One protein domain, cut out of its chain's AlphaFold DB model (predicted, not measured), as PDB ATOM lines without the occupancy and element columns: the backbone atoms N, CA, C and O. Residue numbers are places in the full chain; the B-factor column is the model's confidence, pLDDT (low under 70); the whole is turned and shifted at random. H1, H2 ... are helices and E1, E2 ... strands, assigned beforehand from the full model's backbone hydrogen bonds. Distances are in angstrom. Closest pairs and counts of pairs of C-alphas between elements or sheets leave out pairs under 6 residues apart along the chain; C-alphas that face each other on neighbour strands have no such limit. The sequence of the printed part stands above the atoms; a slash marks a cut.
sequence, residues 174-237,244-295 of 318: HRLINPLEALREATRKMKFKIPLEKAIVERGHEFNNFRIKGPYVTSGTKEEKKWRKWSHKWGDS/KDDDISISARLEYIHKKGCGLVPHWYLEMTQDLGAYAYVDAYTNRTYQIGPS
ATOM      1  N   HIS A 174     -15.798   0.688 -44.284       82.38
ATOM      2  CA  HIS A 174     -15.469   1.738 -43.310       82.38
ATOM      3  C   HIS A 174     -15.945   3.149 -43.699       82.38
ATOM      4  O   HIS A 174     -15.923   4.051 -42.863       82.38
ATOM      5  N   ARG A 175     -16.332   3.371 -44.961       85.56
ATOM      6  CA  ARG A 175     -16.849   4.656 -45.455       85.56
ATOM      7  C   ARG A 175     -18.362   4.794 -45.302       85.56
ATOM      8  O   ARG A 175     -18.883   5.864 -45.611       85.56
ATOM      9  N   LEU A 176     -19.066   3.733 -44.898       83.50
ATOM     10  CA  LEU A 176     -20.503   3.789 -44.657       83.50
ATOM     11  C   LEU A 176     -20.783   4.786 -43.528       83.50
ATOM     12  O   LEU A 176     -20.367   4.581 -42.387       83.50
ATOM     13  N   ILE A 177     -21.500   5.864 -43.841       86.88
ATOM     14  CA  ILE A 177     -21.874   6.854 -42.828       86.88
ATOM     15  C   ILE A 177     -22.866   6.237 -41.846       86.88
ATOM     16  O   ILE A 177     -23.703   5.412 -42.225       86.88
ATOM     17  N   ASN A 178     -22.817   6.657 -40.587       85.38
ATOM     18  CA  ASN A 178     -23.790   6.203 -39.598       85.38
ATOM     19  C   ASN A 178     -25.172   6.865 -39.839       85.38
ATOM     20  O   ASN A 178     -25.258   7.957 -40.415       85.38
ATOM     21  N   PRO A 179     -26.278   6.247 -39.385       84.50
ATOM     22  CA  PRO A 179     -27.620   6.785 -39.618       84.50
ATOM     23  C   PRO A 179     -27.864   8.139 -38.926       84.50
ATOM     24  O   PRO A 179     -28.708   8.915 -39.375       84.50
ATOM     25  N   LEU A 180     -27.110   8.474 -37.870       85.31
ATOM     26  CA  LEU A 180     -27.200   9.776 -37.203       85.31
ATOM     27  C   LEU A 180     -26.619  10.907 -38.069       85.31
ATOM     28  O   LEU A 180     -27.181  12.000 -38.113       85.31
ATOM     29  N   GLU A 181     -25.529  10.658 -38.793       88.44
ATOM     30  CA  GLU A 181     -24.949  11.585 -39.772       88.44
ATOM     31  C   GLU A 181     -25.882  11.810 -40.959       88.44
ATOM     32  O   GLU A 181     -26.078  12.956 -41.370       88.44
ATOM     33  N   ALA A 182     -26.518  10.742 -41.448       88.31
ATOM     34  CA  ALA A 182     -27.558  10.849 -42.466       88.31
ATOM     35  C   ALA A 182     -28.737  11.703 -41.969       88.31
ATOM     36  O   ALA A 182     -29.235  12.577 -42.684       88.31
ATOM     37  N   LEU A 183     -29.152  11.515 -40.711       86.06
ATOM     38  CA  LEU A 183     -30.213  12.312 -40.103       86.06
ATOM     39  C   LEU A 183     -29.832  13.792 -39.956       86.06
ATOM     40  O   LEU A 183     -30.675  14.662 -40.199       86.06
ATOM     41  N   ARG A 184     -28.576  14.109 -39.613       88.50
ATOM     42  CA  ARG A 184     -28.068  15.496 -39.593       88.50
ATOM     43  C   ARG A 184     -28.227  16.171 -40.950       88.50
ATOM     44  O   ARG A 184     -28.685  17.309 -41.021       88.50
ATOM     45  N   GLU A 185     -27.884  15.475 -42.028       91.19
ATOM     46  CA  GLU A 185     -28.044  16.012 -43.377       91.19
ATOM     47  C   GLU A 185     -29.525  16.189 -43.756       91.19
ATOM     48  O   GLU A 185     -29.919  17.261 -44.229       91.19
ATOM     49  N   ALA A 186     -30.364  15.180 -43.500       87.31
ATOM     50  CA  ALA A 186     -31.792  15.235 -43.808       87.31
ATOM     51  C   ALA A 186     -32.491  16.392 -43.076       87.31
ATOM     52  O   ALA A 186     -33.180  17.210 -43.691       87.31
ATOM     53  N   THR A 187     -32.256  16.518 -41.768       84.25
ATOM     54  CA  THR A 187     -32.829  17.592 -40.938       84.25
ATOM     55  C   THR A 187     -32.337  18.970 -41.359       84.25
ATOM     56  O   THR A 187     -33.148  19.892 -41.467       84.25
ATOM     57  N   ARG A 188     -31.049  19.119 -41.701       87.31
ATOM     58  CA  ARG A 188     -30.502  20.358 -42.271       87.31
ATOM     59  C   ARG A 188     -31.218  20.739 -43.567       87.31
ATOM     60  O   ARG A 188     -31.587  21.903 -43.742       87.31
ATOM     61  N   LYS A 189     -31.443  19.777 -44.467       86.94
ATOM     62  CA  LYS A 189     -32.138  20.000 -45.745       86.94
ATOM     63  C   LYS A 189     -33.610  20.373 -45.545       86.94
ATOM     64  O   LYS A 189     -34.095  21.289 -46.209       86.94
ATOM     65  N   MET A 190     -34.292  19.706 -44.613       80.94
ATOM     66  CA  MET A 190     -35.692  19.960 -44.240       80.94
ATOM     67  C   MET A 190     -35.876  21.196 -43.345       80.94
ATOM     68  O   MET A 190     -37.000  21.664 -43.172       80.94
ATOM     69  N   LYS A 191     -34.779  21.758 -42.815       81.88
ATOM     70  CA  LYS A 191     -34.744  22.862 -41.839       81.88
ATOM     71  C   LYS A 191     -35.412  22.523 -40.501       81.88
ATOM     72  O   LYS A 191     -35.936  23.411 -39.828       81.88
ATOM     73  N   PHE A 192     -35.374  21.256 -40.102       78.25
ATOM     74  CA  PHE A 192     -35.794  20.833 -38.768       78.25
ATOM     75  C   PHE A 192     -34.700  21.160 -37.754       78.25
ATOM     76  O   PHE A 192     -33.520  20.932 -38.021       78.25
ATOM     77  N   LYS A 193     -35.076  21.691 -36.585       76.44
ATOM     78  CA  LYS A 193     -34.130  21.859 -35.474       76.44
ATOM     79  C   LYS A 193     -34.303  20.703 -34.507       76.44
ATOM     80  O   LYS A 193     -35.115  20.771 -33.596       76.44
ATOM     81  N   ILE A 194     -33.544  19.646 -34.737       74.81
ATOM     82  CA  ILE A 194     -33.490  18.497 -33.844       74.81
ATOM     83  C   ILE A 194     -32.160  18.557 -33.075       74.81
ATOM     84  O   ILE A 194     -31.118  18.658 -33.727       74.81
ATOM     85  N   PRO A 195     -32.159  18.505 -31.730       74.75
ATOM     86  CA  PRO A 195     -30.932  18.450 -30.933       74.75
ATOM     87  C   PRO A 195     -30.308  17.045 -30.991       74.75
ATOM     88  O   PRO A 195     -30.501  16.199 -30.116       74.75
ATOM     89  N   LEU A 196     -29.558  16.789 -32.065       77.88
ATOM     90  CA  LEU A 196     -28.948  15.489 -32.365       77.88
ATOM     91  C   LEU A 196     -27.742  15.157 -31.471       77.88
ATOM     92  O   LEU A 196     -27.230  14.044 -31.536       77.88
ATOM     93  N   GLU A 197     -27.272  16.087 -30.638       79.88
ATOM     94  CA  GLU A 197     -26.148  15.880 -29.714       79.88
ATOM     95  C   GLU A 197     -26.493  14.913 -28.579       79.88
ATOM     96  O   GLU A 197     -25.606  14.279 -28.014       79.88
ATOM     97  N   LYS A 198     -27.782  14.805 -28.245       75.69
ATOM     98  CA  LYS A 198     -28.302  13.900 -27.211       75.69
ATOM     99  C   LYS A 198     -28.992  12.672 -27.804       75.69
ATOM    100  O   LYS A 198     -29.617  11.916 -27.065       75.69
ATOM    101  N   ALA A 199     -28.923  12.501 -29.124       77.38
ATOM    102  CA  ALA A 199     -29.548  11.376 -29.792       77.38
ATOM    103  C   ALA A 199     -28.706  10.105 -29.628       77.38
ATOM    104  O   ALA A 199     -27.487  10.117 -29.794       77.38
ATOM    105  N   ILE A 200     -29.378   9.003 -29.327       78.06
ATOM    106  CA  ILE A 200     -28.824   7.664 -29.183       78.06
ATOM    107  C   ILE A 200     -29.318   6.833 -30.364       78.06
ATOM    108  O   ILE A 200     -30.497   6.875 -30.717       78.06
ATOM    109  N   VAL A 201     -28.411   6.076 -30.980       76.25
ATOM    110  CA  VAL A 201     -28.747   5.113 -32.033       76.25
ATOM    111  C   VAL A 201     -28.787   3.723 -31.413       76.25
ATOM    112  O   VAL A 201     -27.776   3.220 -30.930       76.25
ATOM    113  N   GLU A 202     -29.954   3.101 -31.444       72.62
ATOM    114  CA  GLU A 202     -30.171   1.720 -31.040       72.62
ATOM    115  C   GLU A 202     -30.320   0.846 -32.286       72.62
ATOM    116  O   GLU A 202     -30.890   1.264 -33.296       72.62
ATOM    117  N   ARG A 203     -29.830  -0.392 -32.228       65.62
ATOM    118  CA  ARG A 203     -30.100  -1.371 -33.281       65.62
ATOM    119  C   ARG A 203     -31.507  -1.938 -33.086       65.62
ATOM    120  O   ARG A 203     -31.868  -2.314 -31.972       65.62
ATOM    121  N   GLY A 204     -32.291  -1.977 -34.156       57.88
ATOM    122  CA  GLY A 204     -33.602  -2.614 -34.172       57.88
ATOM    123  C   GLY A 204     -33.505  -4.140 -34.145       57.88
ATOM    124  O   GLY A 204     -32.420  -4.720 -34.180       57.88
ATOM    125  N   HIS A 205     -34.665  -4.795 -34.092       48.06
ATOM    126  CA  HIS A 205     -34.750  -6.258 -34.152       48.06
ATOM    127  C   HIS A 205     -34.366  -6.817 -35.533       48.06
ATOM    128  O   HIS A 205     -33.876  -7.939 -35.621       48.06
ATOM    129  N   GLU A 206     -34.556  -6.038 -36.599       51.81
ATOM    130  CA  GLU A 206     -34.156  -6.402 -37.960       51.81
ATOM    131  C   GLU A 206     -32.702  -5.996 -38.235       51.81
ATOM    132  O   GLU A 206     -32.231  -4.949 -37.790       51.81
ATOM    133  N   PHE A 207     -31.988  -6.821 -39.009       51.94
ATOM    134  CA  PHE A 207     -30.541  -6.710 -39.226       51.94
ATOM    135  C   PHE A 207     -30.072  -5.321 -39.696       51.94
ATOM    136  O   PHE A 207     -29.016  -4.863 -39.246       51.94
ATOM    137  N   ASN A 208     -30.847  -4.668 -40.565       63.47
ATOM    138  CA  ASN A 208     -30.546  -3.394 -41.225       63.47
ATOM    139  C   ASN A 208     -31.361  -2.205 -40.684       63.47
ATOM    140  O   ASN A 208     -31.338  -1.139 -41.302       63.47
ATOM    141  N   ASN A 209     -32.088  -2.387 -39.578       66.19
ATOM    142  CA  ASN A 209     -32.987  -1.392 -39.003       66.19
ATOM    143  C   ASN A 209     -32.384  -0.814 -37.715       66.19
ATOM    144  O   ASN A 209     -31.852  -1.535 -36.871       66.19
ATOM    145  N   PHE A 210     -32.458   0.500 -37.565       69.12
ATOM    146  CA  PHE A 210     -31.918   1.265 -36.453       69.12
ATOM    147  C   PHE A 210     -32.980   2.235 -35.961       69.12
ATOM    148  O   PHE A 210     -33.737   2.810 -36.740       69.12
ATOM    149  N   ARG A 211     -33.006   2.460 -34.653       76.31
ATOM    150  CA  ARG A 211     -33.887   3.433 -34.025       76.31
ATOM    151  C   ARG A 211     -33.054   4.556 -33.442       76.31
ATOM    152  O   ARG A 211     -32.182   4.318 -32.614       76.31
ATOM    153  N   ILE A 212     -33.326   5.781 -33.865       73.06
ATOM    154  CA  ILE A 212     -32.699   6.977 -33.308       73.06
ATOM    155  C   ILE A 212     -33.671   7.572 -32.296       73.06
ATOM    156  O   ILE A 212     -34.787   7.947 -32.663       73.06
ATOM    157  N   LYS A 213     -33.241   7.638 -31.035       75.00
ATOM    158  CA  LYS A 213     -33.992   8.228 -29.924       75.00
ATOM    159  C   LYS A 213     -33.299   9.473 -29.408       75.00
ATOM    160  O   LYS A 213     -32.079   9.477 -29.303       75.00
ATOM    161  N   GLY A 214     -34.032  10.511 -29.046       69.88
ATOM    162  CA  GLY A 214     -33.437  11.680 -28.399       69.88
ATOM    163  C   GLY A 214     -34.430  12.814 -28.228       69.88
ATOM    164  O   GLY A 214     -35.527  12.722 -28.755       69.88
ATOM    165  N   PRO A 215     -34.057  13.907 -27.555       67.44
ATOM    166  CA  PRO A 215     -34.999  14.975 -27.261       67.44
ATOM    167  C   PRO A 215     -35.529  15.636 -28.538       67.44
ATOM    168  O   PRO A 215     -34.771  15.956 -29.460       67.44
ATOM    169  N   TYR A 216     -36.832  15.889 -28.582       65.44
ATOM    170  CA  TYR A 216     -37.497  16.657 -29.621       65.44
ATOM    171  C   TYR A 216     -37.729  18.082 -29.143       65.44
ATOM    172  O   TYR A 216     -38.421  18.329 -28.162       65.44
ATOM    173  N   VAL A 217     -37.176  19.055 -29.864       59.19
ATOM    174  CA  VAL A 217     -37.495  20.464 -29.629       59.19
ATOM    175  C   VAL A 217     -38.143  21.005 -30.885       59.19
ATOM    176  O   VAL A 217     -37.496  21.185 -31.913       59.19
ATOM    177  N   THR A 218     -39.439  21.283 -30.804       58.94
ATOM    178  CA  THR A 218     -40.158  21.889 -31.925       58.94
ATOM    179  C   THR A 218     -39.615  23.299 -32.153       58.94
ATOM    180  O   THR A 218     -39.611  24.126 -31.240       58.94
ATOM    181  N   SER A 219     -39.135  23.605 -33.359       57.34
ATOM    182  CA  SER A 219     -38.590  24.938 -33.651       57.34
ATOM    183  C   SER A 219     -39.683  25.960 -33.957       57.34
ATOM    184  O   SER A 219     -39.419  27.163 -34.005       57.34
ATOM    185  N   GLY A 220     -40.901  25.478 -34.232       62.28
ATOM    186  CA  GLY A 220     -42.046  26.297 -34.620       62.28
ATOM    187  C   GLY A 220     -41.869  27.019 -35.961       62.28
ATOM    188  O   GLY A 220     -42.650  27.930 -36.265       62.28
ATOM    189  N   THR A 221     -40.860  26.645 -36.758       68.56
ATOM    190  CA  THR A 221     -40.584  27.268 -38.059       68.56
ATOM    191  C   THR A 221     -41.757  27.088 -39.026       68.56
ATOM    192  O   THR A 221     -42.563  26.162 -38.904       68.56
ATOM    193  N   LYS A 222     -41.883  27.997 -40.005       71.56
ATOM    194  CA  LYS A 222     -42.955  27.933 -41.015       71.56
ATOM    195  C   LYS A 222     -42.919  26.614 -41.788       71.56
ATOM    196  O   LYS A 222     -43.970  26.042 -42.050       71.56
ATOM    197  N   GLU A 223     -41.730  26.133 -42.121       69.50
ATOM    198  CA  GLU A 223     -41.522  24.871 -42.826       69.50
ATOM    199  C   GLU A 223     -41.924  23.673 -41.960       69.50
ATOM    200  O   GLU A 223     -42.734  22.872 -42.409       69.50
ATOM    201  N   GLU A 224     -41.489  23.596 -40.701       65.94
ATOM    202  CA  GLU A 224     -41.913  22.534 -39.772       65.94
ATOM    203  C   GLU A 224     -43.440  22.507 -39.583       65.94
ATOM    204  O   GLU A 224     -44.059  21.446 -39.624       65.94
ATOM    205  N   LYS A 225     -44.082  23.681 -39.490       70.44
ATOM    206  CA  LYS A 225     -45.549  23.792 -39.441       70.44
ATOM    207  C   LYS A 225     -46.233  23.279 -40.713       70.44
ATOM    208  O   LYS A 225     -47.329  22.730 -40.618       70.44
ATOM    209  N   LYS A 226     -45.621  23.445 -41.894       69.94
ATOM    210  CA  LYS A 226     -46.144  22.887 -43.157       69.94
ATOM    211  C   LYS A 226     -46.077  21.361 -43.151       69.94
ATOM    212  O   LYS A 226     -47.084  20.738 -43.468       69.94
ATOM    213  N   TRP A 227     -44.940  20.790 -42.754       66.81
ATOM    214  CA  TRP A 227     -44.753  19.338 -42.650       66.81
ATOM    215  C   TRP A 227     -45.726  18.716 -41.647       66.81
ATOM    216  O   TRP A 227     -46.447  17.787 -41.992       66.81
ATOM    217  N   ARG A 228     -45.895  19.336 -40.473       65.81
ATOM    218  CA  ARG A 228     -46.916  18.937 -39.493       65.81
ATOM    219  C   ARG A 228     -48.328  18.989 -40.029       65.81
ATOM    220  O   ARG A 228     -49.080  18.040 -39.867       65.81
ATOM    221  N   LYS A 229     -48.714  20.094 -40.671       65.69
ATOM    222  CA  LYS A 229     -50.056  20.216 -41.254       65.69
ATOM    223  C   LYS A 229     -50.310  19.123 -42.296       65.69
ATOM    224  O   LYS A 229     -51.437  18.653 -42.411       65.69
ATOM    225  N   TRP A 230     -49.274  18.731 -43.034       61.50
ATOM    226  CA  TRP A 230     -49.334  17.632 -43.986       61.50
ATOM    227  C   TRP A 230     -49.482  16.283 -43.269       61.50
ATOM    228  O   TRP A 230     -50.440  15.567 -43.538       61.50
ATOM    229  N   SER A 231     -48.645  16.006 -42.265       59.72
ATOM    230  CA  SER A 231     -48.760  14.833 -41.387       59.72
ATOM    231  C   SER A 231     -50.141  14.714 -40.738       59.72
ATOM    232  O   SER A 231     -50.698  13.632 -40.669       59.72
ATOM    233  N   HIS A 232     -50.736  15.821 -40.288       59.19
ATOM    234  CA  HIS A 232     -52.070  15.832 -39.679       59.19
ATOM    235  C   HIS A 232     -53.198  15.535 -40.669       59.19
ATOM    236  O   HIS A 232     -54.284  15.149 -40.237       59.19
ATOM    237  N   LYS A 233     -52.972  15.764 -41.967       56.44
ATOM    238  CA  LYS A 233     -53.960  15.503 -43.016       56.44
ATOM    239  C   LYS A 233     -54.019  14.016 -43.386       56.44
ATOM    240  O   LYS A 233     -55.095  13.562 -43.751       56.44
ATOM    241  N   TRP A 234     -52.899  13.302 -43.271       48.41
ATOM    242  CA  TRP A 234     -52.742  11.930 -43.777       48.41
ATOM    243  C   TRP A 234     -52.370  10.897 -42.702       48.41
ATOM    244  O   TRP A 234     -52.448   9.704 -42.944       48.41
ATOM    245  N   GLY A 235     -51.970  11.327 -41.505       48.03
ATOM    246  CA  GLY A 235     -51.601  10.440 -40.403       48.03
ATOM    247  C   GLY A 235     -52.820   9.851 -39.694       48.03
ATOM    248  O   GLY A 235     -53.743  10.587 -39.320       48.03
ATOM    249  N   ASP A 236     -52.787   8.537 -39.465       42.72
ATOM    250  CA  ASP A 236     -53.819   7.821 -38.724       42.72
ATOM    251  C   ASP A 236     -53.984   8.418 -37.314       42.72
ATOM    252  O   ASP A 236     -53.036   8.685 -36.572       42.72
ATOM    253  N   SER A 237     -55.232   8.699 -36.950       40.84
ATOM    254  CA  SER A 237     -55.574   9.384 -35.701       40.84
ATOM    255  C   SER A 237     -55.394   8.513 -34.452       40.84
ATOM    256  O   SER A 237     -55.425   9.036 -33.336       40.84
ATOM    257  N   LYS A 244     -46.502  11.430 -23.731       42.53
ATOM    258  CA  LYS A 244     -46.202  12.772 -23.217       42.53
ATOM    259  C   LYS A 244     -44.691  12.980 -23.006       42.53
ATOM    260  O   LYS A 244     -44.311  13.850 -22.230       42.53
ATOM    261  N   ASP A 245     -43.866  12.165 -23.653       46.03
ATOM    262  CA  ASP A 245     -42.421  12.186 -23.502       46.03
ATOM    263  C   ASP A 245     -41.847  12.844 -24.753       46.03
ATOM    264  O   ASP A 245     -42.089  12.385 -25.869       46.03
ATOM    265  N   ASP A 246     -41.149  13.957 -24.544       52.56
ATOM    266  CA  ASP A 246     -40.551  14.853 -25.536       52.56
ATOM    267  C   ASP A 246     -39.406  14.196 -26.348       52.56
ATOM    268  O   ASP A 246     -38.380  14.827 -26.592       52.56
ATOM    269  N   ASP A 247     -39.542  12.935 -26.764       61.94
ATOM    270  CA  ASP A 247     -38.500  12.149 -27.422       61.94
ATOM    271  C   ASP A 247     -38.844  11.848 -28.892       61.94
ATOM    272  O   ASP A 247     -39.843  11.222 -29.235       61.94
ATOM    273  N   ILE A 248     -37.947  12.250 -29.788       65.56
ATOM    274  CA  ILE A 248     -37.868  11.810 -31.178       65.56
ATOM    275  C   ILE A 248     -37.701  10.303 -31.215       65.56
ATOM    276  O   ILE A 248     -36.781   9.765 -30.607       65.56
ATOM    277  N   SER A 249     -38.506   9.648 -32.042       72.94
ATOM    278  CA  SER A 249     -38.277   8.279 -32.482       72.94
ATOM    279  C   SER A 249     -38.218   8.255 -34.006       72.94
ATOM    280  O   SER A 249     -39.242   8.408 -34.668       72.94
ATOM    281  N   ILE A 250     -37.025   8.058 -34.566       76.81
ATOM    282  CA  ILE A 250     -36.814   7.947 -36.017       76.81
ATOM    283  C   ILE A 250     -36.377   6.529 -36.350       76.81
ATOM    284  O   ILE A 250     -35.439   6.005 -35.747       76.81
ATOM    285  N   SER A 251     -37.056   5.926 -37.321       80.62
ATOM    286  CA  SER A 251     -36.635   4.666 -37.923       80.62
ATOM    287  C   SER A 251     -35.604   4.964 -39.004       80.62
ATOM    288  O   SER A 251     -35.796   5.865 -39.819       80.62
ATOM    289  N   ALA A 252     -34.491   4.247 -38.999       82.69
ATOM    290  CA  ALA A 252     -33.431   4.375 -39.980       82.69
ATOM    291  C   ALA A 252     -33.085   2.989 -40.514       82.69
ATOM    292  O   ALA A 252     -32.640   2.126 -39.764       82.69
ATOM    293  N   ARG A 253     -33.254   2.769 -41.814       84.88
ATOM    294  CA  ARG A 253     -32.920   1.496 -42.460       84.88
ATOM    295  C   ARG A 253     -32.054   1.713 -43.683       84.88
ATOM    296  O   ARG A 253     -32.220   2.696 -44.403       84.88
ATOM    297  N   LEU A 254     -31.118   0.802 -43.907       82.94
ATOM    298  CA  LEU A 254     -30.320   0.816 -45.125       82.94
ATOM    299  C   LEU A 254     -31.117   0.147 -46.253       82.94
ATOM    300  O   LEU A 254     -31.650  -0.947 -46.055       82.94
ATOM    301  N   GLU A 255     -31.190   0.797 -47.414       85.81
ATOM    302  CA  GLU A 255     -31.824   0.285 -48.635       85.81
ATOM    303  C   GLU A 255     -30.938   0.547 -49.859       85.81
ATOM    304  O   GLU A 255     -30.250   1.566 -49.938       85.81
ATOM    305  N   TYR A 256     -30.986  -0.328 -50.859       81.12
ATOM    306  CA  TYR A 256     -30.418  -0.047 -52.174       81.12
ATOM    307  C   TYR A 256     -31.400   0.746 -53.032       81.12
ATOM    308  O   TYR A 256     -32.557   0.379 -53.147       81.12
ATOM    309  N   ILE A 257     -30.948   1.798 -53.706       83.62
ATOM    310  CA  ILE A 257     -31.744   2.508 -54.714       83.62
ATOM    311  C   ILE A 257     -31.097   2.288 -56.071       83.62
ATOM    312  O   ILE A 257     -29.905   2.558 -56.238       83.62
ATOM    313  N   HIS A 258     -31.887   1.853 -57.051       78.50
ATOM    314  CA  HIS A 258     -31.438   1.824 -58.435       78.50
ATOM    315  C   HIS A 258     -31.279   3.259 -58.962       78.50
ATOM    316  O   HIS A 258     -32.246   4.008 -59.106       78.50
ATOM    317  N   LYS A 259     -30.037   3.645 -59.268       75.94
ATOM    318  CA  LYS A 259     -29.703   4.887 -59.967       75.94
ATOM    319  C   LYS A 259     -29.255   4.563 -61.387       75.94
ATOM    320  O   LYS A 259     -28.268   3.857 -61.590       75.94
ATOM    321  N   LYS A 260     -29.943   5.140 -62.377       71.62
ATOM    322  CA  LYS A 260     -29.611   4.982 -63.800       71.62
ATOM    323  C   LYS A 260     -28.127   5.289 -64.047       71.62
ATOM    324  O   LYS A 260     -27.675   6.397 -63.766       71.62
ATOM    325  N   GLY A 261     -27.389   4.316 -64.580       70.62
ATOM    326  CA  GLY A 261     -25.955   4.436 -64.880       70.62
ATOM    327  C   GLY A 261     -25.006   4.222 -63.691       70.62
ATOM    328  O   GLY A 261     -23.795   4.241 -63.888       70.62
ATOM    329  N   CYS A 262     -25.522   4.005 -62.479       70.88
ATOM    330  CA  CYS A 262     -24.728   3.690 -61.284       70.88
ATOM    331  C   CYS A 262     -25.128   2.358 -60.626       70.88
ATOM    332  O   CYS A 262     -24.498   1.962 -59.648       70.88
ATOM    333  N   GLY A 263     -26.162   1.688 -61.141       77.62
ATOM    334  CA  GLY A 263     -26.712   0.461 -60.574       77.62
ATOM    335  C   GLY A 263     -27.331   0.682 -59.192       77.62
ATOM    336  O   GLY A 263     -27.905   1.740 -58.914       77.62
ATOM    337  N   LEU A 264     -27.222  -0.321 -58.320       79.81
ATOM    338  CA  LEU A 264     -27.715  -0.259 -56.944       79.81
ATOM    339  C   LEU A 264     -26.765   0.525 -56.033       79.81
ATOM    340  O   LEU A 264     -25.626   0.125 -55.795       79.81
ATOM    341  N   VAL A 265     -27.265   1.621 -55.464       86.81
ATOM    342  CA  VAL A 265     -26.505   2.499 -54.565       86.81
ATOM    343  C   VAL A 265     -27.146   2.499 -53.175       86.81
ATOM    344  O   VAL A 265     -28.349   2.759 -53.077       86.81
ATOM    345  N   PRO A 266     -26.395   2.242 -52.089       88.56
ATOM    346  CA  PRO A 266     -26.962   2.193 -50.745       88.56
ATOM    347  C   PRO A 266     -27.330   3.592 -50.235       88.56
ATOM    348  O   PRO A 266     -26.576   4.557 -50.384       88.56
ATOM    349  N   HIS A 267     -28.501   3.691 -49.618       91.31
ATOM    350  CA  HIS A 267     -29.041   4.893 -48.999       91.31
ATOM    351  C   HIS A 267     -29.614   4.565 -47.624       91.31
ATOM    352  O   HIS A 267     -30.218   3.513 -47.418       91.31
ATOM    353  N   TRP A 268     -29.487   5.511 -46.703       89.50
ATOM    354  CA  TRP A 268     -30.274   5.529 -45.482       89.50
ATOM    355  C   TRP A 268     -31.676   6.037 -45.796       89.50
ATOM    356  O   TRP A 268     -31.837   7.191 -46.196       89.50
ATOM    357  N   TYR A 269     -32.674   5.178 -45.610       89.19
ATOM    358  CA  TYR A 269     -34.068   5.573 -45.484       89.19
ATOM    359  C   TYR A 269     -34.343   5.955 -44.033       89.19
ATOM    360  O   TYR A 269     -34.158   5.144 -43.127       89.19
ATOM    361  N   LEU A 270     -34.769   7.193 -43.820       86.31
ATOM    362  CA  LEU A 270     -35.098   7.757 -42.519       86.31
ATOM    363  C   LEU A 270     -36.593   8.045 -42.487       86.31
ATOM    364  O   LEU A 270     -37.062   8.824 -43.311       86.31
ATOM    365  N   GLU A 271     -37.317   7.469 -41.538       83.00
ATOM    366  CA  GLU A 271     -38.756   7.646 -41.356       83.00
ATOM    367  C   GLU A 271     -39.037   8.365 -40.030       83.00
ATOM    368  O   GLU A 271     -38.648   7.903 -38.954       83.00
ATOM    369  N   MET A 272     -39.697   9.522 -40.106       77.44
ATOM    370  CA  MET A 272     -39.967  10.420 -38.981       77.44
ATOM    371  C   MET A 272     -41.472  10.421 -38.680       77.44
ATOM    372  O   MET A 272     -42.201  11.321 -39.105       77.44
ATOM    373  N   THR A 273     -41.946   9.386 -37.987       64.69
ATOM    374  CA  THR A 273     -43.368   9.001 -37.983       64.69
ATOM    375  C   THR A 273     -44.267   9.720 -36.972       64.69
ATOM    376  O   THR A 273     -45.464   9.787 -37.211       64.69
ATOM    377  N   GLN A 274     -43.756  10.308 -35.881       53.88
ATOM    378  CA  GLN A 274     -44.648  10.788 -34.802       53.88
ATOM    379  C   GLN A 274     -45.082  12.263 -34.888       53.88
ATOM    380  O   GLN A 274     -46.241  12.555 -34.619       53.88
ATOM    381  N   ASP A 275     -44.209  13.185 -35.313       53.66
ATOM    382  CA  ASP A 275     -44.513  14.634 -35.281       53.66
ATOM    383  C   ASP A 275     -44.156  15.402 -36.552       53.66
ATOM    384  O   ASP A 275     -44.490  16.580 -36.694       53.66
ATOM    385  N   LEU A 276     -43.406  14.785 -37.460       64.19
ATOM    386  CA  LEU A 276     -42.901  15.455 -38.657       64.19
ATOM    387  C   LEU A 276     -43.602  14.960 -39.915       64.19
ATOM    388  O   LEU A 276     -43.738  15.737 -40.860       64.19
ATOM    389  N   GLY A 277     -44.063  13.706 -39.909       69.06
ATOM    390  CA  GLY A 277     -44.711  13.090 -41.053       69.06
ATOM    391  C   GLY A 277     -43.824  13.163 -42.287       69.06
ATOM    392  O   GLY A 277     -44.276  13.625 -43.334       69.06
ATOM    393  N   ALA A 278     -42.540  12.822 -42.154       76.94
ATOM    394  CA  ALA A 278     -41.534  12.996 -43.198       76.94
ATOM    395  C   ALA A 278     -40.638  11.764 -43.338       76.94
ATOM    396  O   ALA A 278     -40.326  11.096 -42.355       76.94
ATOM    397  N   TYR A 279     -40.168  11.508 -44.556       83.31
ATOM    398  CA  TYR A 279     -39.083  10.576 -44.826       83.31
ATOM    399  C   TYR A 279     -37.950  11.243 -45.605       83.31
ATOM    400  O   TYR A 279     -38.138  12.243 -46.308       83.31
ATOM    401  N   ALA A 280     -36.760  10.657 -45.510       85.19
ATOM    402  CA  ALA A 280     -35.613  11.037 -46.318       85.19
ATOM    403  C   ALA A 280     -34.861   9.810 -46.827       85.19
ATOM    404  O   ALA A 280     -34.685   8.840 -46.101       85.19
ATOM    405  N   TYR A 281     -34.353   9.905 -48.050       88.75
ATOM    406  CA  TYR A 281     -33.286   9.058 -48.558       88.75
ATOM    407  C   TYR A 281     -31.994   9.865 -48.609       88.75
ATOM    408  O   TYR A 281     -31.924  10.894 -49.290       88.75
ATOM    409  N   VAL A 282     -30.963   9.390 -47.918       88.31
ATOM    410  CA  VAL A 282     -29.633  10.008 -47.886       88.31
ATOM    411  C   VAL A 282     -28.610   8.998 -48.379       88.31
ATOM    412  O   VAL A 282     -28.567   7.870 -47.905       88.31
ATOM    413  N   ASP A 283     -27.804   9.393 -49.358       92.25
ATOM    414  CA  ASP A 283     -26.767   8.539 -49.936       92.25
ATOM    415  C   ASP A 283     -25.741   8.141 -48.866       92.25
ATOM    416  O   ASP A 283     -25.164   9.005 -48.198       92.25
ATOM    417  N   ALA A 284     -25.533   6.833 -48.696       89.62
ATOM    418  CA  ALA A 284     -24.836   6.286 -47.534       89.62
ATOM    419  C   ALA A 284     -23.305   6.469 -47.574       89.62
ATOM    420  O   ALA A 284     -22.628   6.150 -46.599       89.62
ATOM    421  N   TYR A 285     -22.756   7.000 -48.672       89.12
ATOM    422  CA  TYR A 285     -21.324   7.293 -48.803       89.12
ATOM    423  C   TYR A 285     -21.034   8.777 -49.003       89.12
ATOM    424  O   TYR A 285     -20.024   9.285 -48.528       89.12
ATOM    425  N   THR A 286     -21.896   9.494 -49.726       90.69
ATOM    426  CA  THR A 286     -21.673  10.919 -50.020       90.69
ATOM    427  C   THR A 286     -22.349  11.854 -49.024       90.69
ATOM    428  O   THR A 286     -22.104  13.061 -49.076       90.69
ATOM    429  N   ASN A 287     -23.206  11.316 -48.147       89.50
ATOM    430  CA  ASN A 287     -24.045  12.071 -47.220       89.50
ATOM    431  C   ASN A 287     -24.819  13.197 -47.924       89.50
ATOM    432  O   ASN A 287     -24.912  14.326 -47.444       89.50
ATOM    433  N   ARG A 288     -25.312  12.917 -49.136       88.19
ATOM    434  CA  ARG A 288     -26.145  13.841 -49.907       88.19
ATOM    435  C   ARG A 288     -27.588  13.389 -49.824       88.19
ATOM    436  O   ARG A 288     -27.905  12.240 -50.131       88.19
ATOM    437  N   THR A 289     -28.468  14.318 -49.466       86.31
ATOM    438  CA  THR A 289     -29.910  14.072 -49.518       86.31
ATOM    439  C   THR A 289     -30.332  13.800 -50.962       86.31
ATOM    440  O   THR A 289     -30.208  14.679 -51.817       86.31
ATOM    441  N   TYR A 290     -30.827  12.595 -51.223       80.88
ATOM    442  CA  TYR A 290     -31.337  12.178 -52.526       80.88
ATOM    443  C   TYR A 290     -32.799  12.585 -52.696       80.88
ATOM    444  O   TYR A 290     -33.156  13.246 -53.668       80.88
ATOM    445  N   GLN A 291     -33.631  12.237 -51.718       81.25
ATOM    446  CA  GLN A 291     -35.061  12.501 -51.749       81.25
ATOM    447  C   GLN A 291     -35.544  12.844 -50.349       81.25
ATOM    448  O   GLN A 291     -35.096  12.260 -49.368       81.25
ATOM    449  N   ILE A 292     -36.466  13.794 -50.272       81.00
ATOM    450  CA  ILE A 292     -37.258  14.058 -49.078       81.00
ATOM    451  C   ILE A 292     -38.709  14.077 -49.498       81.00
ATOM    452  O   ILE A 292     -39.044  14.559 -50.581       81.00
ATOM    453  N   GLY A 293     -39.562  13.558 -48.645       73.50
ATOM    454  CA  GLY A 293     -40.983  13.561 -48.893       73.50
ATOM    455  C   GLY A 293     -41.717  13.440 -47.584       73.50
ATOM    456  O   GLY A 293     -41.107  13.244 -46.532       73.50
ATOM    457  N   PRO A 294     -43.029  13.608 -47.621       66.69
ATOM    458  CA  PRO A 294     -43.804  13.365 -46.439       66.69
ATOM    459  C   PRO A 294     -43.982  11.854 -46.233       66.69
ATOM    460  O   PRO A 294     -44.119  11.114 -47.207       66.69
ATOM    461  N   SER A 295     -43.947  11.388 -44.987       57.22
ATOM    462  CA  SER A 295     -44.292  10.004 -44.659       57.22
ATOM    463  C   SER A 295     -45.802   9.881 -44.769       57.22
ATOM    464  O   SER A 295     -46.546  10.371 -43.918       57.22
TER     465      SER A 295
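Overview. This is residues 174 to 237 and 244 to 295 of the 318 residues of an uncharacterized protein of Stachybotrys chartarum (strain CBS 109288 / IBT 7711) (UniProt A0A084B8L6). A twisted sheet of six strands, E1 to E6, curls round one helix, H1, which fills the hollow of the sheet. The second helix, H2, lies at one end of E5 and E6 and only grazes the sheet. The printed part has 116 residues, with the named elements in the order H1, E1, E2, H2, E3, E4, E5, E6, and its class is mixed, helices and strands. The sheet's order is E1, E2, E3, E4, E5, E6, all antiparallel. The whole is compact, with a radius of gyration of the C-alphas of 14.1 A and spans of 41 by 28 by 25 A.

Along the chain. H1 holds residues 179 to 190, 16.1 A long, and begins at C-alpha 179 at (-27.620, 6.785, -39.618). E1 is residues 200 to 203 and E2 residues 209 to 215, 20.2 A long. H2 is residues 222 to 234, 19.0 A long. After the cut, E3 holds residues 247 to 259, 34.5 A long, from C-alpha 247 at (-38.500, 12.149, -27.422), and bends by 58 degrees at residue 256. E4 is residues 263 to 272, 27.2 A long, and E5 residues 278 to 283, 16.8 A long. E6, residues 289 to 294, ends at C-alpha 294 at (-43.804, 13.365, -46.439).

Arrangement. H1 is on one face of the sheet, an arrangement in two layers, helix and sheet. Its closest C-alphas to E5 are those of Ala 182 and Val 282, 5.9 A apart. To E1, an edge strand, the closest are those of Leu 180 and Val 201, 7.1 A apart. E1 and E2 form a hairpin, with N 200 and O 213 2.7 A apart. E2 and E3 are antiparallel at 144 degrees, with N 210 and O 252 2.7 A apart. E3, E4, E5 and E6 form a meander, each strand the antiparallel neighbour of the one before: N 257 and O 265 are 2.8 A apart, N 270 and O 280 2.8 A, and N 279 and O 293 2.8 A. H2 grazes the sheet with residues 227 to 234; the C-alphas of Trp 227 and Pro 294, its closest to E6, are 7.1 A apart. H1 and H2 are close but not clearly touching, about perpendicular at 75 degrees, with the closest C-alphas, Met 190 and Glu 223, 7.8 A apart. In H1 and H2 every O i to N i+4 pair is within hydrogen-bond range.

Size, cuts and confidence. The two C-alphas farthest apart are those of Lys 244 and Gly 261, at 47.1 A. Residues 238 to 243 are not printed, and C-alphas 237 and 244 are 16.0 A apart across this cut. Of the links that are printed whole, none is long. The mean pLDDT of the printed part is 73.9; 42 residues are under 70, among them 203 to 210, 226 to 237 and 244 to 248.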